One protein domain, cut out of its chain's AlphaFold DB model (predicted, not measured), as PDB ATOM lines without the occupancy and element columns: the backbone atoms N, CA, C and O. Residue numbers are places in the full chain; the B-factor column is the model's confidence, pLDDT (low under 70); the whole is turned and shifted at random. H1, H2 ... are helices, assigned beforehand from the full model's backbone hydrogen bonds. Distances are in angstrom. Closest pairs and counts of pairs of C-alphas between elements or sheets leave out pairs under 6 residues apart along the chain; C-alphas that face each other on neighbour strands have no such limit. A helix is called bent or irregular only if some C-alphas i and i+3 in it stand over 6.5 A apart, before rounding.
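What this domain is: This is residues 588 to 611 and 621 to 783 of the 1176 residues of the protein "LETM1 domain-containing protein" of Malus domestica (UniProt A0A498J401). The model is an elongated pile of helices: H2, H3, H5 and H7 are set side by side as a bundle, with H1 and the bent H4 crossing H2 on the side away from H7. H8 packs on H5 at a slant near one end, and the short H6 packs on H2. The printed part has 187 residues with eight named helices, H1 to H8 in order, and no named strand; its class is all helix. It is compact, with a radius of gyration of the C-alphas of 17.1 A, and spans 56 by 31 by 25 A.

How they stand to each other: H1, residues 588 to 608, touches H2, residues 627 to 655, at a steep tilt of 55 degrees, opposite ways; the closest C-alphas, of Ala 599 and Ser 635, are 4.5 A apart. H2 forms a hairpin with H3, residues 665 to 686, closest at the C-alphas of Ile 648 and Ser 667, 5.6 A. H4, residues 690 to 718, was assigned as one helix by its hydrogen bonds but is bent, with C-alphas 707 and 710 6.9 A apart; its arms H4a, residues 690 to 707, and H4b, residues 710 to 718, stand at a steep tilt of 41 degrees. H3 and H4a form a hairpin, closest at the C-alphas of Glu 682 and Val 693, 5.9 A. H4a touches H2, closest at the C-alphas of Ala 642 and Ala 705, 5.7 A. H5, residues 725 to 740, is the hub, touching six other helices; it touches H2 at a shallow tilt of 10 degrees, opposite ways, with the C-alphas of Glu 651 and Gly 726 closest, 5.4 A. H6, residues 742 to 745, touches H2 with the C-alphas of Gln 637 and Val 745 closest, 5.6 A. H7, residues 754 to 768, touches H5 at a shallow tilt of 19 degrees, closest at the C-alphas of Ile 731 and Met 758, 5.7 A. H8, residues 771 to 781, touches H5, closest at the C-alphas of Ser 732 and Ala 781, 6.5 A. Every O i to N i+4 pair is within hydrogen-bond range in H1, H2, H4b, H5 and H8, against 14 of 18 in H3, 10 of 14 in H4a and 9 of 11 in H7; H6 is too short for such a pair.

Where its parts are: H1 begins at C-alpha 588 (-107.689, -17.818, 68.806) and is 30.3 A long. H2 measures 41.7 A, H3 31.7 A, H4a 25.7 A, H5 23.5 A and H7 21.6 A. H3 is irregular, C-alphas 669 and 672 being 7.2 A apart, and so is H4a, with C-alphas 698 and 701 6.7 A apart. H8 ends at C-alpha 781 (-108.340, -22.743, 64.391).

The domain as a whole: The C-alphas of Ala 621 and Ser 770 are the two farthest apart, 55.7 A. Residues 612 to 620 are not printed, and C-alphas 611 and 621 are 14.5 A apart across this cut between H1 and H2. Of the links printed whole, none is long; residues 657 to 662 stand free. The mean pLDDT of the printed part is 77.3, and 44 residues are under 70, among them 621 to 629, 654 to 663 and 742 to 753.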
ATOM      1  N   VAL A 588    -107.190 -18.145  67.467       86.69
ATOM      2  CA  VAL A 588    -107.689 -17.818  68.806       86.69
ATOM      3  C   VAL A 588    -106.807 -16.735  69.449       86.69
ATOM      4  O   VAL A 588    -107.346 -15.739  69.924       86.69
ATOM      5  N   ASN A 589    -105.473 -16.832  69.354       84.81
ATOM      6  CA  ASN A 589    -104.558 -15.757  69.791       84.81
ATOM      7  C   ASN A 589    -104.793 -14.443  69.016       84.81
ATOM      8  O   ASN A 589    -104.696 -13.352  69.578       84.81
ATOM      9  N   CYS A 590    -105.135 -14.525  67.724       87.31
ATOM     10  CA  CYS A 590    -105.496 -13.344  66.937       87.31
ATOM     11  C   CYS A 590    -106.787 -12.676  67.447       87.31
ATOM     12  O   CYS A 590    -106.847 -11.447  67.494       87.31
ATOM     13  N   LEU A 591    -107.808 -13.446  67.842       89.25
ATOM     14  CA  LEU A 591    -109.022 -12.901  68.462       89.25
ATOM     15  C   LEU A 591    -108.745 -12.315  69.851       89.25
ATOM     16  O   LEU A 591    -109.249 -11.238  70.154       89.25
ATOM     17  N   GLU A 592    -107.914 -12.966  70.667       88.12
ATOM     18  CA  GLU A 592    -107.499 -12.462  71.983       88.12
ATOM     19  C   GLU A 592    -106.810 -11.086  71.880       88.12
ATOM     20  O   GLU A 592    -107.092 -10.174  72.667       88.12
ATOM     21  N   TRP A 593    -105.957 -10.910  70.862       88.44
ATOM     22  CA  TRP A 593    -105.306  -9.634  70.563       88.44
ATOM     23  C   TRP A 593    -106.300  -8.550  70.119       88.44
ATOM     24  O   TRP A 593    -106.235  -7.426  70.619       88.44
ATOM     25  N   VAL A 594    -107.262  -8.872  69.241       89.19
ATOM     26  CA  VAL A 594    -108.304  -7.903  68.847       89.19
ATOM     27  C   VAL A 594    -109.204  -7.557  70.039       89.19
ATOM     28  O   VAL A 594    -109.497  -6.387  70.242       89.19
ATOM     29  N   LEU A 595    -109.569  -8.519  70.893       89.31
ATOM     30  CA  LEU A 595    -110.306  -8.261  72.139       89.31
ATOM     31  C   LEU A 595    -109.554  -7.300  73.079       89.31
ATOM     32  O   LEU A 595    -110.183  -6.469  73.734       89.31
ATOM     33  N   HIS A 596    -108.219  -7.380  73.134       88.50
ATOM     34  CA  HIS A 596    -107.390  -6.430  73.882       88.50
ATOM     35  C   HIS A 596    -107.432  -5.011  73.292       88.50
ATOM     36  O   HIS A 596    -107.629  -4.060  74.049       88.50
ATOM     37  N   GLU A 597    -107.277  -4.848  71.975       86.75
ATOM     38  CA  GLU A 597    -107.264  -3.511  71.358       86.75
ATOM     39  C   GLU A 597    -108.678  -2.903  71.240       86.75
ATOM     40  O   GLU A 597    -108.834  -1.700  71.428       86.75
ATOM     41  N   SER A 598    -109.728  -3.714  71.061       87.38
ATOM     42  CA  SER A 598    -111.131  -3.274  71.141       87.38
ATOM     43  C   SER A 598    -111.479  -2.746  72.536       87.38
ATOM     44  O   SER A 598    -111.999  -1.639  72.660       87.38
ATOM     45  N   ALA A 599    -111.113  -3.469  73.604       87.12
ATOM     46  CA  ALA A 599    -111.292  -2.979  74.974       87.12
ATOM     47  C   ALA A 599    -110.494  -1.684  75.230       87.12
ATOM     48  O   ALA A 599    -110.973  -0.763  75.890       87.12
ATOM     49  N   ARG A 600    -109.286  -1.567  74.670       82.88
ATOM     50  CA  ARG A 600    -108.494  -0.335  74.757       82.88
ATOM     51  C   ARG A 600    -109.161   0.838  74.031       82.88
ATOM     52  O   ARG A 600    -109.211   1.928  74.593       82.88
ATOM     53  N   SER A 601    -109.682   0.613  72.823       84.94
ATOM     54  CA  SER A 601    -110.426   1.611  72.047       84.94
ATOM     55  C   SER A 601    -111.641   2.109  72.826       84.94
ATOM     56  O   SER A 601    -111.790   3.317  72.992       84.94
ATOM     57  N   PHE A 602    -112.434   1.194  73.394       84.50
ATOM     58  CA  PHE A 602    -113.595   1.539  74.215       84.50
ATOM     59  C   PHE A 602    -113.215   2.403  75.431       84.50
ATOM     60  O   PHE A 602    -113.842   3.430  75.685       84.50
ATOM     61  N   SER A 603    -112.150   2.039  76.159       80.69
ATOM     62  CA  SER A 603    -111.676   2.818  77.315       80.69
ATOM     63  C   SER A 603    -111.270   4.246  76.927       80.69
ATOM     64  O   SER A 603    -111.587   5.185  77.653       80.69
ATOM     65  N   VAL A 604    -110.605   4.423  75.779       77.19
ATOM     66  CA  VAL A 604    -110.216   5.750  75.263       77.19
ATOM     67  C   VAL A 604    -111.434   6.534  74.763       77.19
ATOM     68  O   VAL A 604    -111.508   7.741  74.984       77.19
ATOM     69  N   ALA A 605    -112.408   5.868  74.138       78.25
ATOM     70  CA  ALA A 605    -113.653   6.493  73.704       78.25
ATOM     71  C   ALA A 605    -114.441   7.049  74.904       78.25
ATOM     72  O   ALA A 605    -114.810   8.224  74.896       78.25
ATOM     73  N   VAL A 606    -114.593   6.263  75.978       73.75
ATOM     74  CA  VAL A 606    -115.227   6.700  77.235       73.75
ATOM     75  C   VAL A 606    -114.463   7.850  77.901       73.75
ATOM     76  O   VAL A 606    -115.088   8.798  78.371       73.75
ATOM     77  N   GLU A 607    -113.128   7.828  77.895       68.19
ATOM     78  CA  GLU A 607    -112.303   8.935  78.409       68.19
ATOM     79  C   GLU A 607    -112.390  10.216  77.551       68.19
ATOM     80  O   GLU A 607    -112.099  11.301  78.051       68.19
ATOM     81  N   SER A 608    -112.830  10.117  76.289       68.00
ATOM     82  CA  SER A 608    -112.991  11.254  75.364       68.00
ATOM     83  C   SER A 608    -114.381  11.910  75.368       68.00
ATOM     84  O   SER A 608    -114.569  12.952  74.737       68.00
ATOM     85  N   LEU A 609    -115.363  11.329  76.068       67.25
ATOM     86  CA  LEU A 609    -116.733  11.847  76.130       67.25
ATOM     87  C   LEU A 609    -116.846  13.045  77.089       67.25
ATOM     88  O   LEU A 609    -117.239  12.906  78.250       67.25
ATOM     89  N   GLU A 610    -116.569  14.249  76.579       52.94
ATOM     90  CA  GLU A 610    -116.887  15.523  77.246       52.94
ATOM     91  C   GLU A 610    -118.413  15.770  77.298       52.94
ATOM     92  O   GLU A 610    -118.952  16.657  76.634       52.94
ATOM     93  N   LEU A 611    -119.136  14.969  78.092       53.50
ATOM     94  CA  LEU A 611    -120.576  15.135  78.299       53.50
ATOM     95  C   LEU A 611    -120.887  16.536  78.871       53.50
ATOM     96  O   LEU A 611    -120.196  16.993  79.795       53.50
ATOM     97  N   ALA A 621    -117.550  10.551  91.348       41.25
ATOM     98  CA  ALA A 621    -118.856  10.061  91.806       41.25
ATOM     99  C   ALA A 621    -118.881   8.566  92.200       41.25
ATOM    100  O   ALA A 621    -119.803   8.128  92.888       41.25
ATOM    101  N   TRP A 622    -117.882   7.772  91.798       51.75
ATOM    102  CA  TRP A 622    -117.881   6.303  91.925       51.75
ATOM    103  C   TRP A 622    -117.467   5.784  93.315       51.75
ATOM    104  O   TRP A 622    -116.515   5.019  93.453       51.75
ATOM    105  N   SER A 623    -118.203   6.211  94.348       41.66
ATOM    106  CA  SER A 623    -118.391   5.532  95.651       41.66
ATOM    107  C   SER A 623    -117.193   4.758  96.247       41.66
ATOM    108  O   SER A 623    -117.342   3.654  96.770       41.66
ATOM    109  N   GLY A 624    -115.993   5.349  96.211       44.09
ATOM    110  CA  GLY A 624    -114.783   4.773  96.811       44.09
ATOM    111  C   GLY A 624    -114.193   3.560  96.077       44.09
ATOM    112  O   GLY A 624    -113.404   2.828  96.672       44.09
ATOM    113  N   LYS A 625    -114.552   3.328  94.807       51.88
ATOM    114  CA  LYS A 625    -113.943   2.296  93.952       51.88
ATOM    115  C   LYS A 625    -112.984   2.898  92.929       51.88
ATOM    116  O   LYS A 625    -113.164   4.012  92.453       51.88
ATOM    117  N   ASP A 626    -111.970   2.114  92.574       57.47
ATOM    118  CA  ASP A 626    -110.992   2.453  91.542       57.47
ATOM    119  C   ASP A 626    -111.672   2.529  90.159       57.47
ATOM    120  O   ASP A 626    -112.074   1.517  89.576       57.47
ATOM    121  N   VAL A 627    -111.803   3.757  89.649       62.62
ATOM    122  CA  VAL A 627    -112.417   4.076  88.350       62.62
ATOM    123  C   VAL A 627    -111.659   3.419  87.196       62.62
ATOM    124  O   VAL A 627    -112.280   2.943  86.251       62.62
ATOM    125  N   HIS A 628    -110.332   3.312  87.287       66.06
ATOM    126  CA  HIS A 628    -109.504   2.713  86.242       66.06
ATOM    127  C   HIS A 628    -109.672   1.183  86.208       66.06
ATOM    128  O   HIS A 628    -109.722   0.581  85.134       66.06
ATOM    129  N   GLN A 629    -109.872   0.539  87.366       67.56
ATOM    130  CA  GLN A 629    -110.298  -0.867  87.428       67.56
ATOM    131  C   GLN A 629    -111.719  -1.085  86.887       67.56
ATOM    132  O   GLN A 629    -111.971  -2.131  86.280       67.56
ATOM    133  N   TRP A 630    -112.641  -0.133  87.078       74.25
ATOM    134  CA  TRP A 630    -113.980  -0.221  86.487       74.25
ATOM    135  C   TRP A 630    -113.942  -0.038  84.962       74.25
ATOM    136  O   TRP A 630    -114.393  -0.949  84.267       74.25
ATOM    137  N   HIS A 631    -113.312   1.030  84.443       72.44
ATOM    138  CA  HIS A 631    -113.075   1.250  83.004       72.44
ATOM    139  C   HIS A 631    -112.497  -0.005  82.346       72.44
ATOM    140  O   HIS A 631    -113.055  -0.522  81.378       72.44
ATOM    141  N   LYS A 632    -111.426  -0.566  82.921       78.00
ATOM    142  CA  LYS A 632    -110.774  -1.773  82.400       78.00
ATOM    143  C   LYS A 632    -111.710  -2.985  82.352       78.00
ATOM    144  O   LYS A 632    -111.638  -3.754  81.398       78.00
ATOM    145  N   ARG A 633    -112.591  -3.169  83.343       78.62
ATOM    146  CA  ARG A 633    -113.543  -4.294  83.377       78.62
ATOM    147  C   ARG A 633    -114.686  -4.118  82.378       78.62
ATOM    148  O   ARG A 633    -114.929  -5.037  81.599       78.62
ATOM    149  N   ILE A 634    -115.356  -2.962  82.379       80.75
ATOM    150  CA  ILE A 634    -116.493  -2.720  81.477       80.75
ATOM    151  C   ILE A 634    -116.041  -2.741  80.010       80.75
ATOM    152  O   ILE A 634    -116.723  -3.322  79.174       80.75
ATOM    153  N   SER A 635    -114.830  -2.253  79.719       84.94
ATOM    154  CA  SER A 635    -114.221  -2.328  78.385       84.94
ATOM    155  C   SER A 635    -114.049  -3.762  77.874       84.94
ATOM    156  O   SER A 635    -114.369  -4.048  76.722       84.94
ATOM    157  N   TYR A 636    -113.578  -4.690  78.718       88.06
ATOM    158  CA  TYR A 636    -113.482  -6.102  78.331       88.06
ATOM    159  C   TYR A 636    -114.858  -6.762  78.196       88.06
ATOM    160  O   TYR A 636    -115.048  -7.568  77.291       88.06
ATOM    161  N   GLN A 637    -115.829  -6.406  79.041       86.50
ATOM    162  CA  GLN A 637    -117.204  -6.912  78.931       86.50
ATOM    163  C   GLN A 637    -117.872  -6.455  77.624       86.50
ATOM    164  O   GLN A 637    -118.457  -7.281  76.925       86.50
ATOM    165  N   VAL A 638    -117.702  -5.186  77.236       87.62
ATOM    166  CA  VAL A 638    -118.170  -4.642  75.951       87.62
ATOM    167  C   VAL A 638    -117.476  -5.309  74.761       87.62
ATOM    168  O   VAL A 638    -118.156  -5.733  73.827       87.62
ATOM    169  N   ALA A 639    -116.148  -5.471  74.791       90.38
ATOM    170  CA  ALA A 639    -115.414  -6.128  73.706       90.38
ATOM    171  C   ALA A 639    -115.838  -7.600  73.511       90.38
ATOM    172  O   ALA A 639    -115.971  -8.058  72.375       90.38
ATOM    173  N   VAL A 640    -116.100  -8.325  74.605       89.06
ATOM    174  CA  VAL A 640    -116.614  -9.707  74.581       89.06
ATOM    175  C   VAL A 640    -118.051  -9.767  74.060       89.06
ATOM    176  O   VAL A 640    -118.341 -10.598  73.200       89.06
ATOM    177  N   TYR A 641    -118.934  -8.872  74.521       89.44
ATOM    178  CA  TYR A 641    -120.307  -8.755  74.017       89.44
ATOM    179  C   TYR A 641    -120.319  -8.492  72.503       89.44
ATOM    180  O   TYR A 641    -121.002  -9.197  71.763       89.44
ATOM    181  N   ALA A 642    -119.505  -7.544  72.025       90.69
ATOM    182  CA  ALA A 642    -119.392  -7.226  70.604       90.69
ATOM    183  C   ALA A 642    -118.860  -8.407  69.770       90.69
ATOM    184  O   ALA A 642    -119.451  -8.728  68.739       90.69
ATOM    185  N   LEU A 643    -117.799  -9.097  70.216       92.06
ATOM    186  CA  LEU A 643    -117.283 -10.277  69.511       92.06
ATOM    187  C   LEU A 643    -118.360 -11.360  69.376       92.06
ATOM    188  O   LEU A 643    -118.663 -11.784  68.262       92.06
ATOM    189  N   LEU A 644    -118.948 -11.796  70.493       89.69
ATOM    190  CA  LEU A 644    -119.907 -12.903  70.481       89.69
ATOM    191  C   LEU A 644    -121.181 -12.536  69.703       89.69
ATOM    192  O   LEU A 644    -121.701 -13.368  68.962       89.69
ATOM    193  N   LYS A 645    -121.631 -11.276  69.778       88.75
ATOM    194  CA  LYS A 645    -122.755 -10.778  68.977       88.75
ATOM    195  C   LYS A 645    -122.449 -10.804  67.479       88.75
ATOM    196  O   LYS A 645    -123.249 -11.334  66.712       88.75
ATOM    197  N   THR A 646    -121.267 -10.340  67.054       89.62
ATOM    198  CA  THR A 646    -120.870 -10.444  65.635       89.62
ATOM    199  C   THR A 646    -120.692 -11.882  65.155       89.62
ATOM    200  O   THR A 646    -120.909 -12.141  63.973       89.62
ATOM    201  N   ALA A 647    -120.349 -12.833  66.031       89.06
ATOM    202  CA  ALA A 647    -120.314 -14.249  65.672       89.06
ATOM    203  C   ALA A 647    -121.719 -14.784  65.333       89.06
ATOM    204  O   ALA A 647    -121.878 -15.423  64.293       89.06
ATOM    205  N   ILE A 648    -122.740 -14.447  66.136       86.19
ATOM    206  CA  ILE A 648    -124.144 -14.762  65.815       86.19
ATOM    207  C   ILE A 648    -124.579 -14.062  64.522       86.19
ATOM    208  O   ILE A 648    -125.106 -14.714  63.627       86.19
ATOM    209  N   GLU A 649    -124.342 -12.754  64.384       84.25
ATOM    210  CA  GLU A 649    -124.760 -11.991  63.197       84.25
ATOM    211  C   GLU A 649    -124.133 -12.546  61.904       84.25
ATOM    212  O   GLU A 649    -124.821 -12.696  60.892       84.25
ATOM    213  N   VAL A 650    -122.849 -12.923  61.936       82.62
ATOM    214  CA  VAL A 650    -122.168 -13.573  60.806       82.62
ATOM    215  C   VAL A 650    -122.755 -14.960  60.521       82.62
ATOM    216  O   VAL A 650    -122.964 -15.282  59.351       82.62
ATOM    217  N   GLU A 651    -123.079 -15.767  61.536       79.75
ATOM    218  CA  GLU A 651    -123.703 -17.078  61.313       79.75
ATOM    219  C   GLU A 651    -125.137 -16.980  60.782       79.75
ATOM    220  O   GLU A 651    -125.484 -17.729  59.868       79.75
ATOM    221  N   ILE A 652    -125.948 -16.031  61.254       78.44
ATOM    222  CA  ILE A 652    -127.303 -15.796  60.733       78.44
ATOM    223  C   ILE A 652    -127.238 -15.377  59.257       78.44
ATOM    224  O   ILE A 652    -127.989 -15.906  58.435       78.44
ATOM    225  N   LEU A 653    -126.297 -14.501  58.884       73.25
ATOM    226  CA  LEU A 653    -126.081 -14.108  57.484       73.25
ATOM    227  C   LEU A 653    -125.700 -15.303  56.589       73.25
ATOM    228  O   LEU A 653    -126.195 -15.406  55.470       73.25
ATOM    229  N   LEU A 654    -124.863 -16.220  57.082       67.31
ATOM    230  CA  LEU A 654    -124.448 -17.436  56.362       67.31
ATOM    231  C   LEU A 654    -125.522 -18.536  56.354       67.31
ATOM    232  O   LEU A 654    -125.561 -19.369  55.447       67.31
ATOM    233  N   SER A 655    -126.385 -18.552  57.367       64.88
ATOM    234  CA  SER A 655    -127.532 -19.458  57.468       64.88
ATOM    235  C   SER A 655    -128.652 -19.019  56.529       64.88
ATOM    236  O   SER A 655    -129.270 -19.863  55.894       64.88
ATOM    237  N   SER A 656    -128.837 -17.710  56.331       56.62
ATOM    238  CA  SER A 656    -129.815 -17.156  55.385       56.62
ATOM    239  C   SER A 656    -129.548 -17.516  53.912       56.62
ATOM    240  O   SER A 656    -130.457 -17.384  53.093       56.62
ATOM    241  N   GLU A 657    -128.338 -17.967  53.557       53.12
ATOM    242  CA  GLU A 657    -128.018 -18.508  52.223       53.12
ATOM    243  C   GLU A 657    -128.357 -20.011  52.085       53.12
ATOM    244  O   GLU A 657    -128.280 -20.565  50.988       53.12
ATOM    245  N   ARG A 658    -128.765 -20.687  53.171       52.94
ATOM    246  CA  ARG A 658    -129.217 -22.088  53.181       52.94
ATOM    247  C   ARG A 658    -130.733 -22.135  53.395       52.94
ATOM    248  O   ARG A 658    -131.237 -21.713  54.428       52.94
ATOM    249  N   HIS A 659    -131.484 -22.662  52.429       45.25
ATOM    250  CA  HIS A 659    -132.950 -22.735  52.511       45.25
ATOM    251  C   HIS A 659    -133.449 -23.880  53.418       45.25
ATOM    252  O   HIS A 659    -134.018 -24.861  52.944       45.25
ATOM    253  N   SER A 660    -133.263 -23.724  54.728       42.56
ATOM    254  CA  SER A 660    -133.853 -24.547  55.793       42.56
ATOM    255  C   SER A 660    -134.329 -23.623  56.913       42.56
ATOM    256  O   SER A 660    -133.551 -22.808  57.399       42.56
ATOM    257  N   SER A 661    -135.599 -23.721  57.310       42.75
ATOM    258  CA  SER A 661    -136.252 -22.813  58.270       42.75
ATOM    259  C   SER A 661    -135.972 -23.138  59.744       42.75
ATOM    260  O   SER A 661    -136.764 -22.773  60.611       42.75
ATOM    261  N   ASP A 662    -134.877 -23.840  60.014       52.25
ATOM    262  CA  ASP A 662    -134.457 -24.238  61.354       52.25
ATOM    263  C   ASP A 662    -133.554 -23.153  61.951       52.25
ATOM    264  O   ASP A 662    -132.791 -22.496  61.234       52.25
ATOM    265  N   SER A 663    -133.640 -22.938  63.262       58.22
ATOM    266  CA  SER A 663    -132.791 -21.968  63.949       58.22
ATOM    267  C   SER A 663    -131.323 -22.405  63.905       58.22
ATOM    268  O   SER A 663    -130.988 -23.579  64.070       58.22
ATOM    269  N   SER A 664    -130.415 -21.460  63.644       70.56
ATOM    270  CA  SER A 664    -128.974 -21.727  63.690       70.56
ATOM    271  C   SER A 664    -128.582 -22.031  65.142       70.56
ATOM    272  O   SER A 664    -128.706 -21.115  65.964       70.56
ATOM    273  N   PRO A 665    -128.079 -23.231  65.495       74.62
ATOM    274  CA  PRO A 665    -127.941 -23.606  66.904       74.62
ATOM    275  C   PRO A 665    -126.963 -22.717  67.677       74.62
ATOM    276  O   PRO A 665    -127.126 -22.532  68.874       74.62
ATOM    277  N   VAL A 666    -125.987 -22.095  67.004       81.00
ATOM    278  CA  VAL A 666    -125.111 -21.072  67.605       81.00
ATOM    279  C   VAL A 666    -125.910 -19.874  68.126       81.00
ATOM    280  O   VAL A 666    -125.605 -19.371  69.204       81.00
ATOM    281  N   SER A 667    -126.954 -19.447  67.411       80.81
ATOM    282  CA  SER A 667    -127.872 -18.405  67.883       80.81
ATOM    283  C   SER A 667    -128.643 -18.879  69.112       80.81
ATOM    284  O   SER A 667    -128.692 -18.151  70.098       80.81
ATOM    285  N   ASP A 668    -129.192 -20.094  69.099       81.69
ATOM    286  CA  ASP A 668    -129.981 -20.627  70.221       81.69
ATOM    287  C   ASP A 668    -129.125 -20.819  71.487       81.69
ATOM    288  O   ASP A 668    -129.556 -20.521  72.600       81.69
ATOM    289  N   ILE A 669    -127.879 -21.258  71.303       82.94
ATOM    290  CA  ILE A 669    -126.904 -21.530  72.362       82.94
ATOM    291  C   ILE A 669    -126.317 -20.239  72.950       82.94
ATOM    292  O   ILE A 669    -126.111 -20.185  74.166       82.94
ATOM    293  N   LEU A 670    -126.024 -19.218  72.130       83.31
ATOM    294  CA  LEU A 670    -125.363 -17.983  72.578       83.31
ATOM    295  C   LEU A 670    -126.323 -16.828  72.901       83.31
ATOM    296  O   LEU A 670    -126.062 -16.126  73.875       83.31
ATOM    297  N   THR A 671    -127.407 -16.608  72.148       85.12
ATOM    298  CA  THR A 671    -128.293 -15.426  72.310       85.12
ATOM    299  C   THR A 671    -128.755 -15.208  73.757       85.12
ATOM    300  O   THR A 671    -128.420 -14.160  74.311       85.12
ATOM    301  N   PRO A 672    -129.391 -16.181  74.450       82.88
ATOM    302  CA  PRO A 672    -129.850 -15.972  75.829       82.88
ATOM    303  C   PRO A 672    -128.706 -15.713  76.825       82.88
ATOM    304  O   PRO A 672    -128.932 -15.152  77.894       82.88
ATOM    305  N   LYS A 673    -127.469 -16.104  76.490       80.19
ATOM    306  CA  LYS A 673    -126.271 -15.879  77.311       80.19
ATOM    307  C   LYS A 673    -125.639 -14.506  77.010       80.19
ATOM    308  O   LYS A 673    -125.077 -13.889  77.911       80.19
ATOM    309  N   ILE A 674    -125.770 -13.999  75.780       82.69
ATOM    310  CA  ILE A 674    -125.337 -12.655  75.359       82.69
ATOM    311  C   ILE A 674    -126.306 -11.572  75.841       82.69
ATOM    312  O   ILE A 674    -125.846 -10.525  76.295       82.69
ATOM    313  N   ASP A 675    -127.617 -11.805  75.792       82.75
ATOM    314  CA  ASP A 675    -128.611 -10.802  76.194       82.75
ATOM    315  C   ASP A 675    -128.483 -10.452  77.685       82.75
ATOM    316  O   ASP A 675    -128.428  -9.274  78.032       82.75
ATOM    317  N   LEU A 676    -128.256 -11.449  78.552       80.88
ATOM    318  CA  LEU A 676    -127.928 -11.248  79.975       80.88
ATOM    319  C   LEU A 676    -126.651 -10.415  80.205       80.88
ATOM    320  O   LEU A 676    -126.532  -9.713  81.214       80.88
ATOM    321  N   ILE A 677    -125.679 -10.486  79.288       81.19
ATOM    322  CA  ILE A 677    -124.468  -9.652  79.321       81.19
ATOM    323  C   ILE A 677    -124.804  -8.231  78.845       81.19
ATOM    324  O   ILE A 677    -124.344  -7.267  79.458       81.19
ATOM    325  N   GLY A 678    -125.630  -8.092  77.804       83.19
ATOM    326  CA  GLY A 678    -126.113  -6.812  77.285       83.19
ATOM    327  C   GLY A 678    -126.905  -6.020  78.326       83.19
ATOM    328  O   GLY A 678    -126.516  -4.903  78.658       83.19
ATOM    329  N   GLU A 679    -127.942  -6.621  78.914       84.88
ATOM    330  CA  GLU A 679    -128.748  -6.012  79.983       84.88
ATOM    331  C   GLU A 679    -127.885  -5.572  81.175       84.88
ATOM    332  O   GLU A 679    -128.088  -4.490  81.729       84.88
ATOM    333  N   TYR A 680    -126.876  -6.368  81.551       82.62
ATOM    334  CA  TYR A 680    -125.939  -5.989  82.607       82.62
ATOM    335  C   TYR A 680    -125.065  -4.787  82.217       82.62
ATOM    336  O   TYR A 680    -124.919  -3.859  83.014       82.62
ATOM    337  N   ILE A 681    -124.490  -4.779  81.010       82.38
ATOM    338  CA  ILE A 681    -123.664  -3.670  80.504       82.38
ATOM    339  C   ILE A 681    -124.484  -2.375  80.459       82.38
ATOM    340  O   ILE A 681    -124.051  -1.352  80.995       82.38
ATOM    341  N   GLU A 682    -125.695  -2.428  79.901       84.19
ATOM    342  CA  GLU A 682    -126.603  -1.282  79.835       84.19
ATOM    343  C   GLU A 682    -127.034  -0.818  81.232       84.19
ATOM    344  O   GLU A 682    -127.043   0.382  81.500       84.19
ATOM    345  N   SER A 683    -127.297  -1.742  82.163       79.94
ATOM    346  CA  SER A 683    -127.564  -1.423  83.571       79.94
ATOM    347  C   SER A 683    -126.390  -0.676  84.225       79.94
ATOM    348  O   SER A 683    -126.602   0.356  84.862       79.94
ATOM    349  N   GLN A 684    -125.143  -1.126  84.020       75.25
ATOM    350  CA  GLN A 684    -123.952  -0.440  84.543       75.25
ATOM    351  C   GLN A 684    -123.742   0.957  83.938       75.25
ATOM    352  O   GLN A 684    -123.273   1.849  84.643       75.25
ATOM    353  N   MET A 685    -124.104   1.175  82.671       73.88
ATOM    354  CA  MET A 685    -124.038   2.495  82.024       73.88
ATOM    355  C   MET A 685    -125.163   3.431  82.495       73.88
ATOM    356  O   MET A 685    -124.916   4.597  82.810       73.88
ATOM    357  N   ASN A 686    -126.387   2.908  82.614       71.62
ATOM    358  CA  ASN A 686    -127.575   3.656  83.031       71.62
ATOM    359  C   ASN A 686    -127.507   4.117  84.501       71.62
ATOM    360  O   ASN A 686    -128.100   5.130  84.858       71.62
ATOM    361  N   MET A 687    -126.730   3.429  85.350       60.19
ATOM    362  CA  MET A 687    -126.396   3.903  86.704       60.19
ATOM    363  C   MET A 687    -125.565   5.204  86.722       60.19
ATOM    364  O   MET A 687    -125.467   5.832  87.776       60.19
ATOM    365  N   GLY A 688    -124.960   5.600  85.595       58.16
ATOM    366  CA  GLY A 688    -124.215   6.853  85.439       58.16
ATOM    367  C   GLY A 688    -125.011   7.939  84.711       58.16
ATOM    368  O   GLY A 688    -125.336   8.965  85.300       58.16
ATOM    369  N   HIS A 689    -125.304   7.721  83.425       63.06
ATOM    370  CA  HIS A 689    -126.069   8.635  82.565       63.06
ATOM    371  C   HIS A 689    -126.792   7.833  81.472       63.06
ATOM    372  O   HIS A 689    -126.169   7.023  80.788       63.06
ATOM    373  N   SER A 690    -128.080   8.100  81.241       69.94
ATOM    374  CA  SER A 690    -128.878   7.414  80.208       69.94
ATOM    375  C   SER A 690    -128.362   7.644  78.780       69.94
ATOM    376  O   SER A 690    -128.437   6.744  77.946       69.94
ATOM    377  N   GLU A 691    -127.770   8.809  78.503       68.19
ATOM    378  CA  GLU A 691    -127.173   9.153  77.200       68.19
ATOM    379  C   GLU A 691    -126.011   8.220  76.804       68.19
ATOM    380  O   GLU A 691    -125.794   7.981  75.617       68.19
ATOM    381  N   LEU A 692    -125.301   7.630  77.780       72.31
ATOM    382  CA  LEU A 692    -124.217   6.673  77.517       72.31
ATOM    383  C   LEU A 692    -124.730   5.352  76.928       72.31
ATOM    384  O   LEU A 692    -124.029   4.739  76.127       72.31
ATOM    385  N   VAL A 693    -125.946   4.927  77.292       80.19
ATOM    386  CA  VAL A 693    -126.568   3.704  76.758       80.19
ATOM    387  C   VAL A 693    -126.900   3.884  75.276       80.19
ATOM    388  O   VAL A 693    -126.613   3.007  74.464       80.19
ATOM    389  N   GLU A 694    -127.447   5.043  74.905       79.88
ATOM    390  CA  GLU A 694    -127.788   5.341  73.511       79.88
ATOM    391  C   GLU A 694    -126.530   5.553  72.655       79.88
ATOM    392  O   GLU A 694    -126.435   5.008  71.556       79.88
ATOM    393  N   TRP A 695    -125.510   6.244  73.182       84.94
ATOM    394  CA  TRP A 695    -124.196   6.336  72.533       84.94
ATOM    395  C   TRP A 695    -123.567   4.952  72.305       84.94
ATOM    396  O   TRP A 695    -123.102   4.661  71.200       84.94
ATOM    397  N   PHE A 696    -123.598   4.072  73.312       83.81
ATOM    398  CA  PHE A 696    -123.083   2.709  73.188       83.81
ATOM    399  C   PHE A 696    -123.820   1.922  72.094       83.81
ATOM    400  O   PHE A 696    -123.175   1.329  71.230       83.81
ATOM    401  N   ARG A 697    -125.160   1.960  72.084       84.00
ATOM    402  CA  ARG A 697    -125.997   1.258  71.095       84.00
ATOM    403  C   ARG A 697    -125.803   1.762  69.664       84.00
ATOM    404  O   ARG A 697    -125.720   0.949  68.746       84.00
ATOM    405  N   VAL A 698    -125.776   3.082  69.470       81.75
ATOM    406  CA  VAL A 698    -125.851   3.717  68.141       81.75
ATOM    407  C   VAL A 698    -124.474   3.976  67.526       81.75
ATOM    408  O   VAL A 698    -124.337   3.917  66.304       81.75
ATOM    409  N   VAL A 699    -123.454   4.259  68.342       80.00
ATOM    410  CA  VAL A 699    -122.119   4.667  67.870       80.00
ATOM    411  C   VAL A 699    -121.085   3.576  68.122       80.00
ATOM    412  O   VAL A 699    -120.491   3.062  67.176       80.00
ATOM    413  N   GLU A 700    -120.868   3.201  69.382       83.19
ATOM    414  CA  GLU A 700    -119.685   2.413  69.745       83.19
ATOM    415  C   GLU A 700    -119.840   0.916  69.438       83.19
ATOM    416  O   GLU A 700    -118.893   0.288  68.970       83.19
ATOM    417  N   LEU A 701    -121.029   0.328  69.615       84.12
ATOM    418  CA  LEU A 701    -121.264  -1.085  69.302       84.12
ATOM    419  C   LEU A 701    -121.090  -1.404  67.796       84.12
ATOM    420  O   LEU A 701    -120.399  -2.381  67.493       84.12
ATOM    421  N   PRO A 702    -121.605  -0.604  66.835       85.12
ATOM    422  CA  PRO A 702    -121.291  -0.778  65.413       85.12
ATOM    423  C   PRO A 702    -119.802  -0.604  65.070       85.12
ATOM    424  O   PRO A 702    -119.284  -1.324  64.215       85.12
ATOM    425  N   LEU A 703    -119.091   0.312  65.743       81.69
ATOM    426  CA  LEU A 703    -117.645   0.496  65.560       81.69
ATOM    427  C   LEU A 703    -116.854  -0.713  66.083       81.69
ATOM    428  O   LEU A 703    -116.013  -1.251  65.361       81.69
ATOM    429  N   MET A 704    -117.183  -1.198  67.285       83.19
ATOM    430  CA  MET A 704    -116.647  -2.433  67.868       83.19
ATOM    431  C   MET A 704    -116.869  -3.637  66.941       83.19
ATOM    432  O   MET A 704    -115.934  -4.388  66.658       83.19
ATOM    433  N   ALA A 705    -118.087  -3.796  66.412       84.94
ATOM    434  CA  ALA A 705    -118.434  -4.860  65.472       84.94
ATOM    435  C   ALA A 705    -117.596  -4.807  64.176       84.94
ATOM    436  O   ALA A 705    -117.184  -5.847  63.648       84.94
ATOM    437  N   GLY A 706    -117.274  -3.599  63.701       82.81
ATOM    438  CA  GLY A 706    -116.442  -3.359  62.522       82.81
ATOM    439  C   GLY A 706    -115.031  -3.959  62.593       82.81
ATOM    440  O   GLY A 706    -114.471  -4.296  61.549       82.81
ATOM    441  N   PHE A 707    -114.467  -4.165  63.790       85.38
ATOM    442  CA  PHE A 707    -113.172  -4.842  63.952       85.38
ATOM    443  C   PHE A 707    -113.259  -6.365  63.755       85.38
ATOM    444  O   PHE A 707    -112.301  -6.976  63.277       85.38
ATOM    445  N   PHE A 708    -114.396  -6.982  64.092       89.56
ATOM    446  CA  PHE A 708    -114.565  -8.440  64.086       89.56
ATOM    447  C   PHE A 708    -115.143  -8.976  62.769       89.56
ATOM    448  O   PHE A 708    -114.631  -9.965  62.237       89.56
ATOM    449  N   ILE A 709    -116.152  -8.307  62.194       87.69
ATOM    450  CA  ILE A 709    -116.866  -8.751  60.977       87.69
ATOM    451  C   ILE A 709    -115.920  -9.166  59.823       87.69
ATOM    452  O   ILE A 709    -116.142 -10.238  59.248       87.69
ATOM    453  N   PRO A 710    -114.847  -8.416  59.475       85.31
ATOM    454  CA  PRO A 710    -113.946  -8.804  58.384       85.31
ATOM    455  C   PRO A 710    -113.174 -10.106  58.646       85.31
ATOM    456  O   PRO A 710    -112.893 -10.852  57.708       85.31
ATOM    457  N   LEU A 711    -112.835 -10.386  59.909       86.00
ATOM    458  CA  LEU A 711    -112.077 -11.571  60.316       86.00
ATOM    459  C   LEU A 711    -112.977 -12.809  60.327       86.00
ATOM    460  O   LEU A 711    -112.667 -13.805  59.667       86.00
ATOM    461  N   LEU A 712    -114.127 -12.717  61.004       88.44
ATOM    462  CA  LEU A 712    -115.082 -13.819  61.134       88.44
ATOM    463  C   LEU A 712    -115.638 -14.236  59.764       88.44
ATOM    464  O   LEU A 712    -115.645 -15.424  59.434       88.44
ATOM    465  N   ARG A 713    -115.999 -13.266  58.906       84.19
ATOM    466  CA  ARG A 713    -116.464 -13.551  57.539       84.19
ATOM    467  C   ARG A 713    -115.371 -14.198  56.682       84.19
ATOM    468  O   ARG A 713    -115.674 -15.120  55.929       84.19
ATOM    469  N   LYS A 714    -114.104 -13.774  56.800       84.38
ATOM    470  CA  LYS A 714    -112.982 -14.404  56.076       84.38
ATOM    471  C   LYS A 714    -112.793 -15.859  56.500       84.38
ATOM    472  O   LYS A 714    -112.731 -16.733  55.638       84.38
ATOM    473  N   TRP A 715    -112.718 -16.134  57.800       85.50
ATOM    474  CA  TRP A 715    -112.488 -17.495  58.288       85.50
ATOM    475  C   TRP A 715    -113.667 -18.426  58.004       85.50
ATOM    476  O   TRP A 715    -113.443 -19.555  57.580       85.50
ATOM    477  N   SER A 716    -114.915 -17.956  58.105       83.44
ATOM    478  CA  SER A 716    -116.052 -18.794  57.713       83.44
ATOM    479  C   SER A 716    -116.082 -19.118  56.212       83.44
ATOM    480  O   SER A 716    -116.579 -20.181  55.843       83.44
ATOM    481  N   MET A 717    -115.546 -18.247  55.347       80.75
ATOM    482  CA  MET A 717    -115.376 -18.549  53.917       80.75
ATOM    483  C   MET A 717    -114.245 -19.559  53.670       80.75
ATOM    484  O   MET A 717    -114.359 -20.384  52.769       80.75
ATOM    485  N   GLU A 718    -113.182 -19.553  54.480       79.94
ATOM    486  CA  GLU A 718    -112.139 -20.594  54.448       79.94
ATOM    487  C   GLU A 718    -112.671 -21.960  54.917       79.94
ATOM    488  O   GLU A 718    -112.261 -22.991  54.387       79.94
ATOM    489  N   TYR A 719    -113.625 -21.977  55.853       77.94
ATOM    490  CA  TYR A 719    -114.316 -23.188  56.308       77.94
ATOM    491  C   TYR A 719    -115.545 -23.568  55.457       77.94
ATOM    492  O   TYR A 719    -116.258 -24.516  55.802       77.94
ATOM    493  N   ALA A 720    -115.831 -22.872  54.352       70.19
ATOM    494  CA  ALA A 720    -116.966 -23.191  53.486       70.19
ATOM    495  C   ALA A 720    -116.867 -24.629  52.929       70.19
ATOM    496  O   ALA A 720    -115.788 -25.132  52.623       70.19
ATOM    497  N   GLY A 721    -117.999 -25.335  52.834       66.38
ATOM    498  CA  GLY A 721    -118.014 -26.759  52.456       66.38
ATOM    499  C   GLY A 721    -117.577 -27.738  53.565       66.38
ATOM    500  O   GLY A 721    -117.422 -28.935  53.305       66.38
ATOM    501  N   SER A 722    -117.395 -27.269  54.806       67.81
ATOM    502  CA  SER A 722    -117.267 -28.126  56.001       67.81
ATOM    503  C   SER A 722    -118.605 -28.543  56.621       67.81
ATOM    504  O   SER A 722    -118.621 -29.455  57.434       67.81
ATOM    505  N   GLY A 723    -119.713 -27.876  56.282       69.81
ATOM    506  CA  GLY A 723    -120.990 -27.989  56.999       69.81
ATOM    507  C   GLY A 723    -121.018 -27.105  58.253       69.81
ATOM    508  O   GLY A 723    -121.789 -26.141  58.298       69.81
ATOM    509  N   ALA A 724    -120.113 -27.373  59.199       78.19
ATOM    510  CA  ALA A 724    -120.000 -26.733  60.519       78.19
ATOM    511  C   ALA A 724    -119.184 -25.416  60.558       78.19
ATOM    512  O   ALA A 724    -118.625 -25.064  61.594       78.19
ATOM    513  N   ALA A 725    -119.100 -24.674  59.448       82.88
ATOM    514  CA  ALA A 725    -118.269 -23.467  59.338       82.88
ATOM    515  C   ALA A 725    -118.554 -22.409  60.427       82.88
ATOM    516  O   ALA A 725    -117.616 -21.864  61.004       82.88
ATOM    517  N   GLY A 726    -119.836 -22.164  60.717       81.94
ATOM    518  CA  GLY A 726    -120.277 -21.229  61.752       81.94
ATOM    519  C   GLY A 726    -119.899 -21.697  63.162       81.94
ATOM    520  O   GLY A 726    -119.114 -21.029  63.830       81.94
ATOM    521  N   MET A 727    -120.299 -22.920  63.537       84.94
ATOM    522  CA  MET A 727    -119.888 -23.607  64.776       84.94
ATOM    523  C   MET A 727    -118.384 -23.480  65.067       84.94
ATOM    524  O   MET A 727    -118.001 -23.104  66.170       84.94
ATOM    525  N   VAL A 728    -117.513 -23.747  64.085       87.69
ATOM    526  CA  VAL A 728    -116.049 -23.651  64.259       87.69
ATOM    527  C   VAL A 728    -115.604 -22.209  64.541       87.69
ATOM    528  O   VAL A 728    -114.713 -21.993  65.365       87.69
ATOM    529  N   VAL A 729    -116.230 -21.208  63.915       89.12
ATOM    530  CA  VAL A 729    -115.982 -19.786  64.206       89.12
ATOM    531  C   VAL A 729    -116.516 -19.401  65.592       89.12
ATOM    532  O   VAL A 729    -115.806 -18.726  66.336       89.12
ATOM    533  N   ALA A 730    -117.699 -19.876  65.986       89.19
ATOM    534  CA  ALA A 730    -118.286 -19.633  67.305       89.19
ATOM    535  C   ALA A 730    -117.444 -20.243  68.442       89.19
ATOM    536  O   ALA A 730    -117.131 -19.548  69.411       89.19
ATOM    537  N   ILE A 731    -116.988 -21.494  68.291       89.69
ATOM    538  CA  ILE A 731    -116.054 -22.153  69.222       89.69
ATOM    539  C   ILE A 731    -114.736 -21.369  69.293       89.69
ATOM    540  O   ILE A 731    -114.262 -21.083  70.389       89.69
ATOM    541  N   SER A 732    -114.188 -20.930  68.151       90.75
ATOM    542  CA  SER A 732    -112.967 -20.101  68.119       90.75
ATOM    543  C   SER A 732    -113.129 -18.783  68.890       90.75
ATOM    544  O   SER A 732    -112.192 -18.338  69.553       90.75
ATOM    545  N   CYS A 733    -114.314 -18.161  68.833       91.06
ATOM    546  CA  CYS A 733    -114.623 -16.962  69.612       91.06
ATOM    547  C   CYS A 733    -114.709 -17.270  71.110       91.06
ATOM    548  O   CYS A 733    -114.104 -16.561  71.909       91.06
ATOM    549  N   CYS A 734    -115.396 -18.347  71.496       89.06
ATOM    550  CA  CYS A 734    -115.510 -18.762  72.896       89.06
ATOM    551  C   CYS A 734    -114.139 -19.106  73.505       89.06
ATOM    552  O   CYS A 734    -113.815 -18.616  74.586       89.06
ATOM    553  N   ALA A 735    -113.286 -19.828  72.771       88.94
ATOM    554  CA  ALA A 735    -111.917 -20.144  73.181       88.94
ATOM    555  C   ALA A 735    -111.059 -18.881  73.389       88.94
ATOM    556  O   ALA A 735    -110.251 -18.819  74.316       88.94
ATOM    557  N   ALA A 736    -111.264 -17.833  72.583       89.50
ATOM    558  CA  ALA A 736    -110.547 -16.566  72.744       89.50
ATOM    559  C   ALA A 736    -110.978 -15.817  74.013       89.50
ATOM    560  O   ALA A 736    -110.140 -15.247  74.712       89.50
ATOM    561  N   VAL A 737    -112.271 -15.859  74.356       87.50
ATOM    562  CA  VAL A 737    -112.770 -15.290  75.618       87.50
ATOM    563  C   VAL A 737    -112.321 -16.129  76.823       87.50
ATOM    564  O   VAL A 737    -112.000 -15.556  77.863       87.50
ATOM    565  N   ALA A 738    -112.203 -17.454  76.684       84.81
ATOM    566  CA  ALA A 738    -111.617 -18.314  77.713       84.81
ATOM    567  C   ALA A 738    -110.138 -17.959  77.984       84.81
ATOM    568  O   ALA A 738    -109.770 -17.748  79.142       84.81
ATOM    569  N   LYS A 739    -109.312 -17.772  76.935       84.25
ATOM    570  CA  LYS A 739    -107.900 -17.343  77.066       84.25
ATOM    571  C   LYS A 739    -107.733 -15.993  77.792       84.25
ATOM    572  O   LYS A 739    -106.802 -15.856  78.585       84.25
ATOM    573  N   LEU A 740    -108.658 -15.029  77.635       79.94
ATOM    574  CA  LEU A 740    -108.633 -13.754  78.390       79.94
ATOM    575  C   LEU A 740    -108.680 -13.934  79.923       79.94
ATOM    576  O   LEU A 740    -108.243 -13.043  80.666       79.94
ATOM    577  N   GLY A 741    -109.239 -15.054  80.388       70.94
ATOM    578  CA  GLY A 741    -109.348 -15.436  81.789       70.94
ATOM    579  C   GLY A 741    -110.496 -14.756  82.545       70.94
ATOM    580  O   GLY A 741    -110.649 -13.530  82.561       70.94
ATOM    581  N   ASN A 742    -111.248 -15.565  83.299       65.62
ATOM    582  CA  ASN A 742    -112.440 -15.163  84.065       65.62
ATOM    583  C   ASN A 742    -112.224 -13.943  84.990       65.62
ATOM    584  O   ASN A 742    -113.169 -13.228  85.316       65.62
ATOM    585  N   GLY A 743    -110.984 -13.656  85.400       65.12
ATOM    586  CA  GLY A 743    -110.634 -12.462  86.176       65.12
ATOM    587  C   GLY A 743    -110.983 -11.125  85.504       65.12
ATOM    588  O   GLY A 743    -111.326 -10.182  86.216       65.12
ATOM    589  N   ARG A 744    -110.931 -11.033  84.164       68.69
ATOM    590  CA  ARG A 744    -111.166  -9.774  83.426       68.69
ATOM    591  C   ARG A 744    -112.640  -9.500  83.123       68.69
ATOM    592  O   ARG A 744    -113.021  -8.338  83.044       68.69
ATOM    593  N   VAL A 745    -113.456 -10.549  82.989       66.31
ATOM    594  CA  VAL A 745    -114.853 -10.453  82.512       66.31
ATOM    595  C   VAL A 745    -115.891 -10.602  83.643       66.31
ATOM    596  O   VAL A 745    -117.041 -10.205  83.477       66.31
ATOM    597  N   LYS A 746    -115.486 -11.092  84.828       62.88
ATOM    598  CA  LYS A 746    -116.326 -11.322  86.029       62.88
ATOM    599  C   LYS A 746    -117.403 -10.250  86.285       62.88
ATOM    600  O   LYS A 746    -117.094  -9.127  86.697       62.88
ATOM    601  N   CYS A 747    -118.664 -10.649  86.149       60.50
ATOM    602  CA  CYS A 747    -119.881  -9.897  86.475       60.50
ATOM    603  C   CYS A 747    -120.853 -10.815  87.263       60.50
ATOM    604  O   CYS A 747    -120.718 -12.032  87.160       60.50
ATOM    605  N   PRO A 748    -121.816 -10.291  88.052       55.59
ATOM    606  CA  PRO A 748    -122.794 -11.117  88.774       55.59
ATOM    607  C   PRO A 748    -123.676 -11.996  87.870       55.59
ATOM    608  O   PRO A 748    -123.962 -13.132  88.226       55.59
ATOM    609  N   CYS A 749    -124.060 -11.503  86.687       53.47
ATOM    610  CA  CYS A 749    -124.799 -12.269  85.674       53.47
ATOM    611  C   CYS A 749    -123.902 -13.255  84.897       53.47
ATOM    612  O   CYS A 749    -124.400 -14.114  84.179       53.47
ATOM    613  N   PHE A 750    -122.577 -13.176  85.068       57.25
ATOM    614  CA  PHE A 750    -121.576 -14.044  84.437       57.25
ATOM    615  C   PHE A 750    -121.452 -15.391  85.186       57.25
ATOM    616  O   PHE A 750    -120.362 -15.832  85.547       57.25
ATOM    617  N   SER A 751    -122.602 -16.017  85.469       44.44
ATOM    618  CA  SER A 751    -122.744 -17.266  86.241       44.44
ATOM    619  C   SER A 751    -122.790 -18.531  85.368       44.44
ATOM    620  O   SER A 751    -123.026 -19.624  85.878       44.44
ATOM    621  N   PHE A 752    -122.593 -18.381  84.062       58.81
ATOM    622  CA  PHE A 752    -122.536 -19.454  83.071       58.81
ATOM    623  C   PHE A 752    -121.064 -19.652  82.645       58.81
ATOM    624  O   PHE A 752    -120.358 -18.657  82.449       58.81
ATOM    625  N   SER A 753    -120.579 -20.899  82.526       67.19
ATOM    626  CA  SER A 753    -119.187 -21.155  82.132       67.19
ATOM    627  C   SER A 753    -119.039 -21.185  80.616       67.19
ATOM    628  O   SER A 753    -119.683 -21.978  79.939       67.19
ATOM    629  N   ILE A 754    -118.127 -20.380  80.067       76.69
ATOM    630  CA  ILE A 754    -117.822 -20.367  78.622       76.69
ATOM    631  C   ILE A 754    -117.417 -21.764  78.122       76.69
ATOM    632  O   ILE A 754    -117.724 -22.131  76.988       76.69
ATOM    633  N   GLU A 755    -116.793 -22.559  78.991       75.25
ATOM    634  CA  GLU A 755    -116.451 -23.967  78.774       75.25
ATOM    635  C   GLU A 755    -117.692 -24.820  78.441       75.25
ATOM    636  O   GLU A 755    -117.636 -25.620  77.508       75.25
ATOM    637  N   ASP A 756    -118.836 -24.580  79.097       80.31
ATOM    638  CA  ASP A 756    -120.089 -25.306  78.848       80.31
ATOM    639  C   ASP A 756    -120.607 -25.048  77.421       80.31
ATOM    640  O   ASP A 756    -121.024 -25.982  76.743       80.31
ATOM    641  N   VAL A 757    -120.523 -23.806  76.918       82.88
ATOM    642  CA  VAL A 757    -120.874 -23.493  75.514       82.88
ATOM    643  C   VAL A 757    -119.885 -24.108  74.539       82.88
ATOM    644  O   VAL A 757    -120.301 -24.565  73.478       82.88
ATOM    645  N   MET A 758    -118.589 -24.136  74.856       83.12
ATOM    646  CA  MET A 758    -117.619 -24.787  73.972       83.12
ATOM    647  C   MET A 758    -117.931 -26.280  73.829       83.12
ATOM    648  O   MET A 758    -117.908 -26.785  72.711       83.12
ATOM    649  N   VAL A 759    -118.308 -26.959  74.918       84.75
ATOM    650  CA  VAL A 759    -118.792 -28.349  74.892       84.75
ATOM    651  C   VAL A 759    -120.108 -28.475  74.111       84.75
ATOM    652  O   VAL A 759    -120.190 -29.286  73.189       84.75
ATOM    653  N   GLU A 760    -121.105 -27.637  74.408       86.19
ATOM    654  CA  GLU A 760    -122.429 -27.638  73.766       86.19
ATOM    655  C   GLU A 760    -122.327 -27.447  72.238       86.19
ATOM    656  O   GLU A 760    -122.963 -28.171  71.467       86.19
ATOM    657  N   LEU A 761    -121.461 -26.537  71.779       85.69
ATOM    658  CA  LEU A 761    -121.150 -26.317  70.363       85.69
ATOM    659  C   LEU A 761    -120.333 -27.462  69.747       85.69
ATOM    660  O   LEU A 761    -120.581 -27.850  68.601       85.69
ATOM    661  N   MET A 762    -119.366 -28.020  70.483       85.31
ATOM    662  CA  MET A 762    -118.558 -29.147  70.010       85.31
ATOM    663  C   MET A 762    -119.415 -30.393  69.767       85.31
ATOM    664  O   MET A 762    -119.294 -30.998  68.698       85.31
ATOM    665  N   ASP A 763    -120.326 -30.740  70.678       84.38
ATOM    666  CA  ASP A 763    -121.223 -31.888  70.505       84.38
ATOM    667  C   ASP A 763    -122.196 -31.691  69.331       84.38
ATOM    668  O   ASP A 763    -122.341 -32.595  68.502       84.38
ATOM    669  N   HIS A 764    -122.770 -30.493  69.158       83.44
ATOM    670  CA  HIS A 764    -123.568 -30.189  67.962       83.44
ATOM    671  C   HIS A 764    -122.738 -30.290  66.673       83.44
ATOM    672  O   HIS A 764    -123.198 -30.871  65.686       83.44
ATOM    673  N   SER A 765    -121.491 -29.807  66.662       82.00
ATOM    674  CA  SER A 765    -120.617 -29.922  65.485       82.00
ATOM    675  C   SER A 765    -120.260 -31.378  65.134       82.00
ATOM    676  O   SER A 765    -120.112 -31.702  63.953       82.00
ATOM    677  N   GLN A 766    -120.240 -32.283  66.123       78.06
ATOM    678  CA  GLN A 766    -120.021 -33.725  65.937       78.06
ATOM    679  C   GLN A 766    -121.219 -34.449  65.288       78.06
ATOM    680  O   GLN A 766    -121.076 -35.600  64.871       78.06
ATOM    681  N   SER A 767    -122.384 -33.796  65.180       75.75
ATOM    682  CA  SER A 767    -123.524 -34.271  64.373       75.75
ATOM    683  C   SER A 767    -123.417 -33.884  62.890       75.75
ATOM    684  O   SER A 767    -124.001 -34.543  62.032       75.75
ATOM    685  N   LEU A 768    -122.640 -32.838  62.580       75.00
ATOM    686  CA  LEU A 768    -122.487 -32.274  61.235       75.00
ATOM    687  C   LEU A 768    -121.226 -32.776  60.509       75.00
ATOM    688  O   LEU A 768    -121.173 -32.745  59.278       75.00
ATOM    689  N   VAL A 769    -120.187 -33.179  61.253       78.50
ATOM    690  CA  VAL A 769    -118.841 -33.480  60.731       78.50
ATOM    691  C   VAL A 769    -118.218 -34.671  61.467       78.50
ATOM    692  O   VAL A 769    -118.401 -34.836  62.671       78.50
ATOM    693  N   SER A 770    -117.437 -35.497  60.757       80.19
ATOM    694  CA  SER A 770    -116.674 -36.592  61.369       80.19
ATOM    695  C   SER A 770    -115.601 -36.081  62.340       80.19
ATOM    696  O   SER A 770    -114.954 -35.062  62.094       80.19
ATOM    697  N   VAL A 771    -115.366 -36.831  63.423       79.06
ATOM    698  CA  VAL A 771    -114.437 -36.463  64.513       79.06
ATOM    699  C   VAL A 771    -113.024 -36.148  63.996       79.06
ATOM    700  O   VAL A 771    -112.411 -35.191  64.452       79.06
ATOM    701  N   GLU A 772    -112.527 -36.883  62.999       73.62
ATOM    702  CA  GLU A 772    -111.224 -36.640  62.354       73.62
ATOM    703  C   GLU A 772    -111.164 -35.283  61.622       73.62
ATOM    704  O   GLU A 772    -110.236 -34.493  61.805       73.62
ATOM    705  N   ARG A 773    -112.184 -34.971  60.809       79.56
ATOM    706  CA  ARG A 773    -112.247 -33.709  60.060       79.56
ATOM    707  C   ARG A 773    -112.490 -32.521  60.996       79.56
ATOM    708  O   ARG A 773    -111.998 -31.431  60.720       79.56
ATOM    709  N   LEU A 774    -113.194 -32.744  62.105       81.12
ATOM    710  CA  LEU A 774    -113.409 -31.761  63.164       81.12
ATOM    711  C   LEU A 774    -112.130 -31.510  63.988       81.12
ATOM    712  O   LEU A 774    -111.797 -30.351  64.214       81.12
ATOM    713  N   HIS A 775    -111.355 -32.551  64.321       84.25
ATOM    714  CA  HIS A 775    -110.025 -32.427  64.940       84.25
ATOM    715  C   HIS A 775    -109.107 -31.537  64.097       84.25
ATOM    716  O   HIS A 775    -108.540 -30.568  64.593       84.25
ATOM    717  N   LYS A 776    -109.024 -31.802  62.785       83.69
ATOM    718  CA  LYS A 776    -108.230 -30.976  61.867       83.69
ATOM    719  C   LYS A 776    -108.672 -29.504  61.858       83.69
ATOM    720  O   LYS A 776    -107.823 -28.617  61.803       83.69
ATOM    721  N   LEU A 777    -109.978 -29.232  61.913       83.75
ATOM    722  CA  LEU A 777    -110.500 -27.862  61.995       83.75
ATOM    723  C   LEU A 777    -110.167 -27.200  63.347       83.75
ATOM    724  O   LEU A 777    -109.867 -26.009  63.366       83.75
ATOM    725  N   ALA A 778    -110.135 -27.959  64.448       85.31
ATOM    726  CA  ALA A 778    -109.686 -27.479  65.758       85.31
ATOM    727  C   ALA A 778    -108.189 -27.107  65.766       85.31
ATOM    728  O   ALA A 778    -107.832 -26.043  66.280       85.31
ATOM    729  N   THR A 779    -107.329 -27.914  65.127       84.88
ATOM    730  CA  THR A 779    -105.909 -27.593  64.873       84.88
ATOM    731  C   THR A 779    -105.753 -26.322  64.035       84.88
ATOM    732  O   THR A 779    -105.002 -25.420  64.398       84.88
ATOM    733  N   GLU A 780    -106.472 -26.215  62.911       82.00
ATOM    734  CA  GLU A 780    -106.379 -25.059  62.001       82.00
ATOM    735  C   GLU A 780    -106.966 -23.763  62.591       82.00
ATOM    736  O   GLU A 780    -106.653 -22.673  62.099       82.00
ATOM    737  N   ALA A 781    -107.791 -23.865  63.637       82.44
ATOM    738  CA  ALA A 781    -108.340 -22.743  64.391       82.44
ATOM    739  C   ALA A 781    -107.475 -22.335  65.600       82.44
ATOM    740  O   ALA A 781    -107.237 -21.142  65.794       82.44
ATOM    741  N   GLY A 782    -106.992 -23.300  66.390       82.38
ATOM    742  CA  GLY A 782    -106.248 -23.065  67.637       82.38
ATOM    743  C   GLY A 782    -106.963 -23.500  68.926       82.38
ATOM    744  O   GLY A 782    -106.647 -22.954  69.979       82.38
ATOM    745  N   PHE A 783    -107.909 -24.451  68.852       86.88
ATOM    746  CA  PHE A 783    -108.619 -25.040  70.010       86.88
ATOM    747  C   PHE A 783    -108.441 -26.573  70.118       86.88
ATOM    748  O   PHE A 783    -109.267 -27.289  70.682       86.88
TER     749      PHE A 783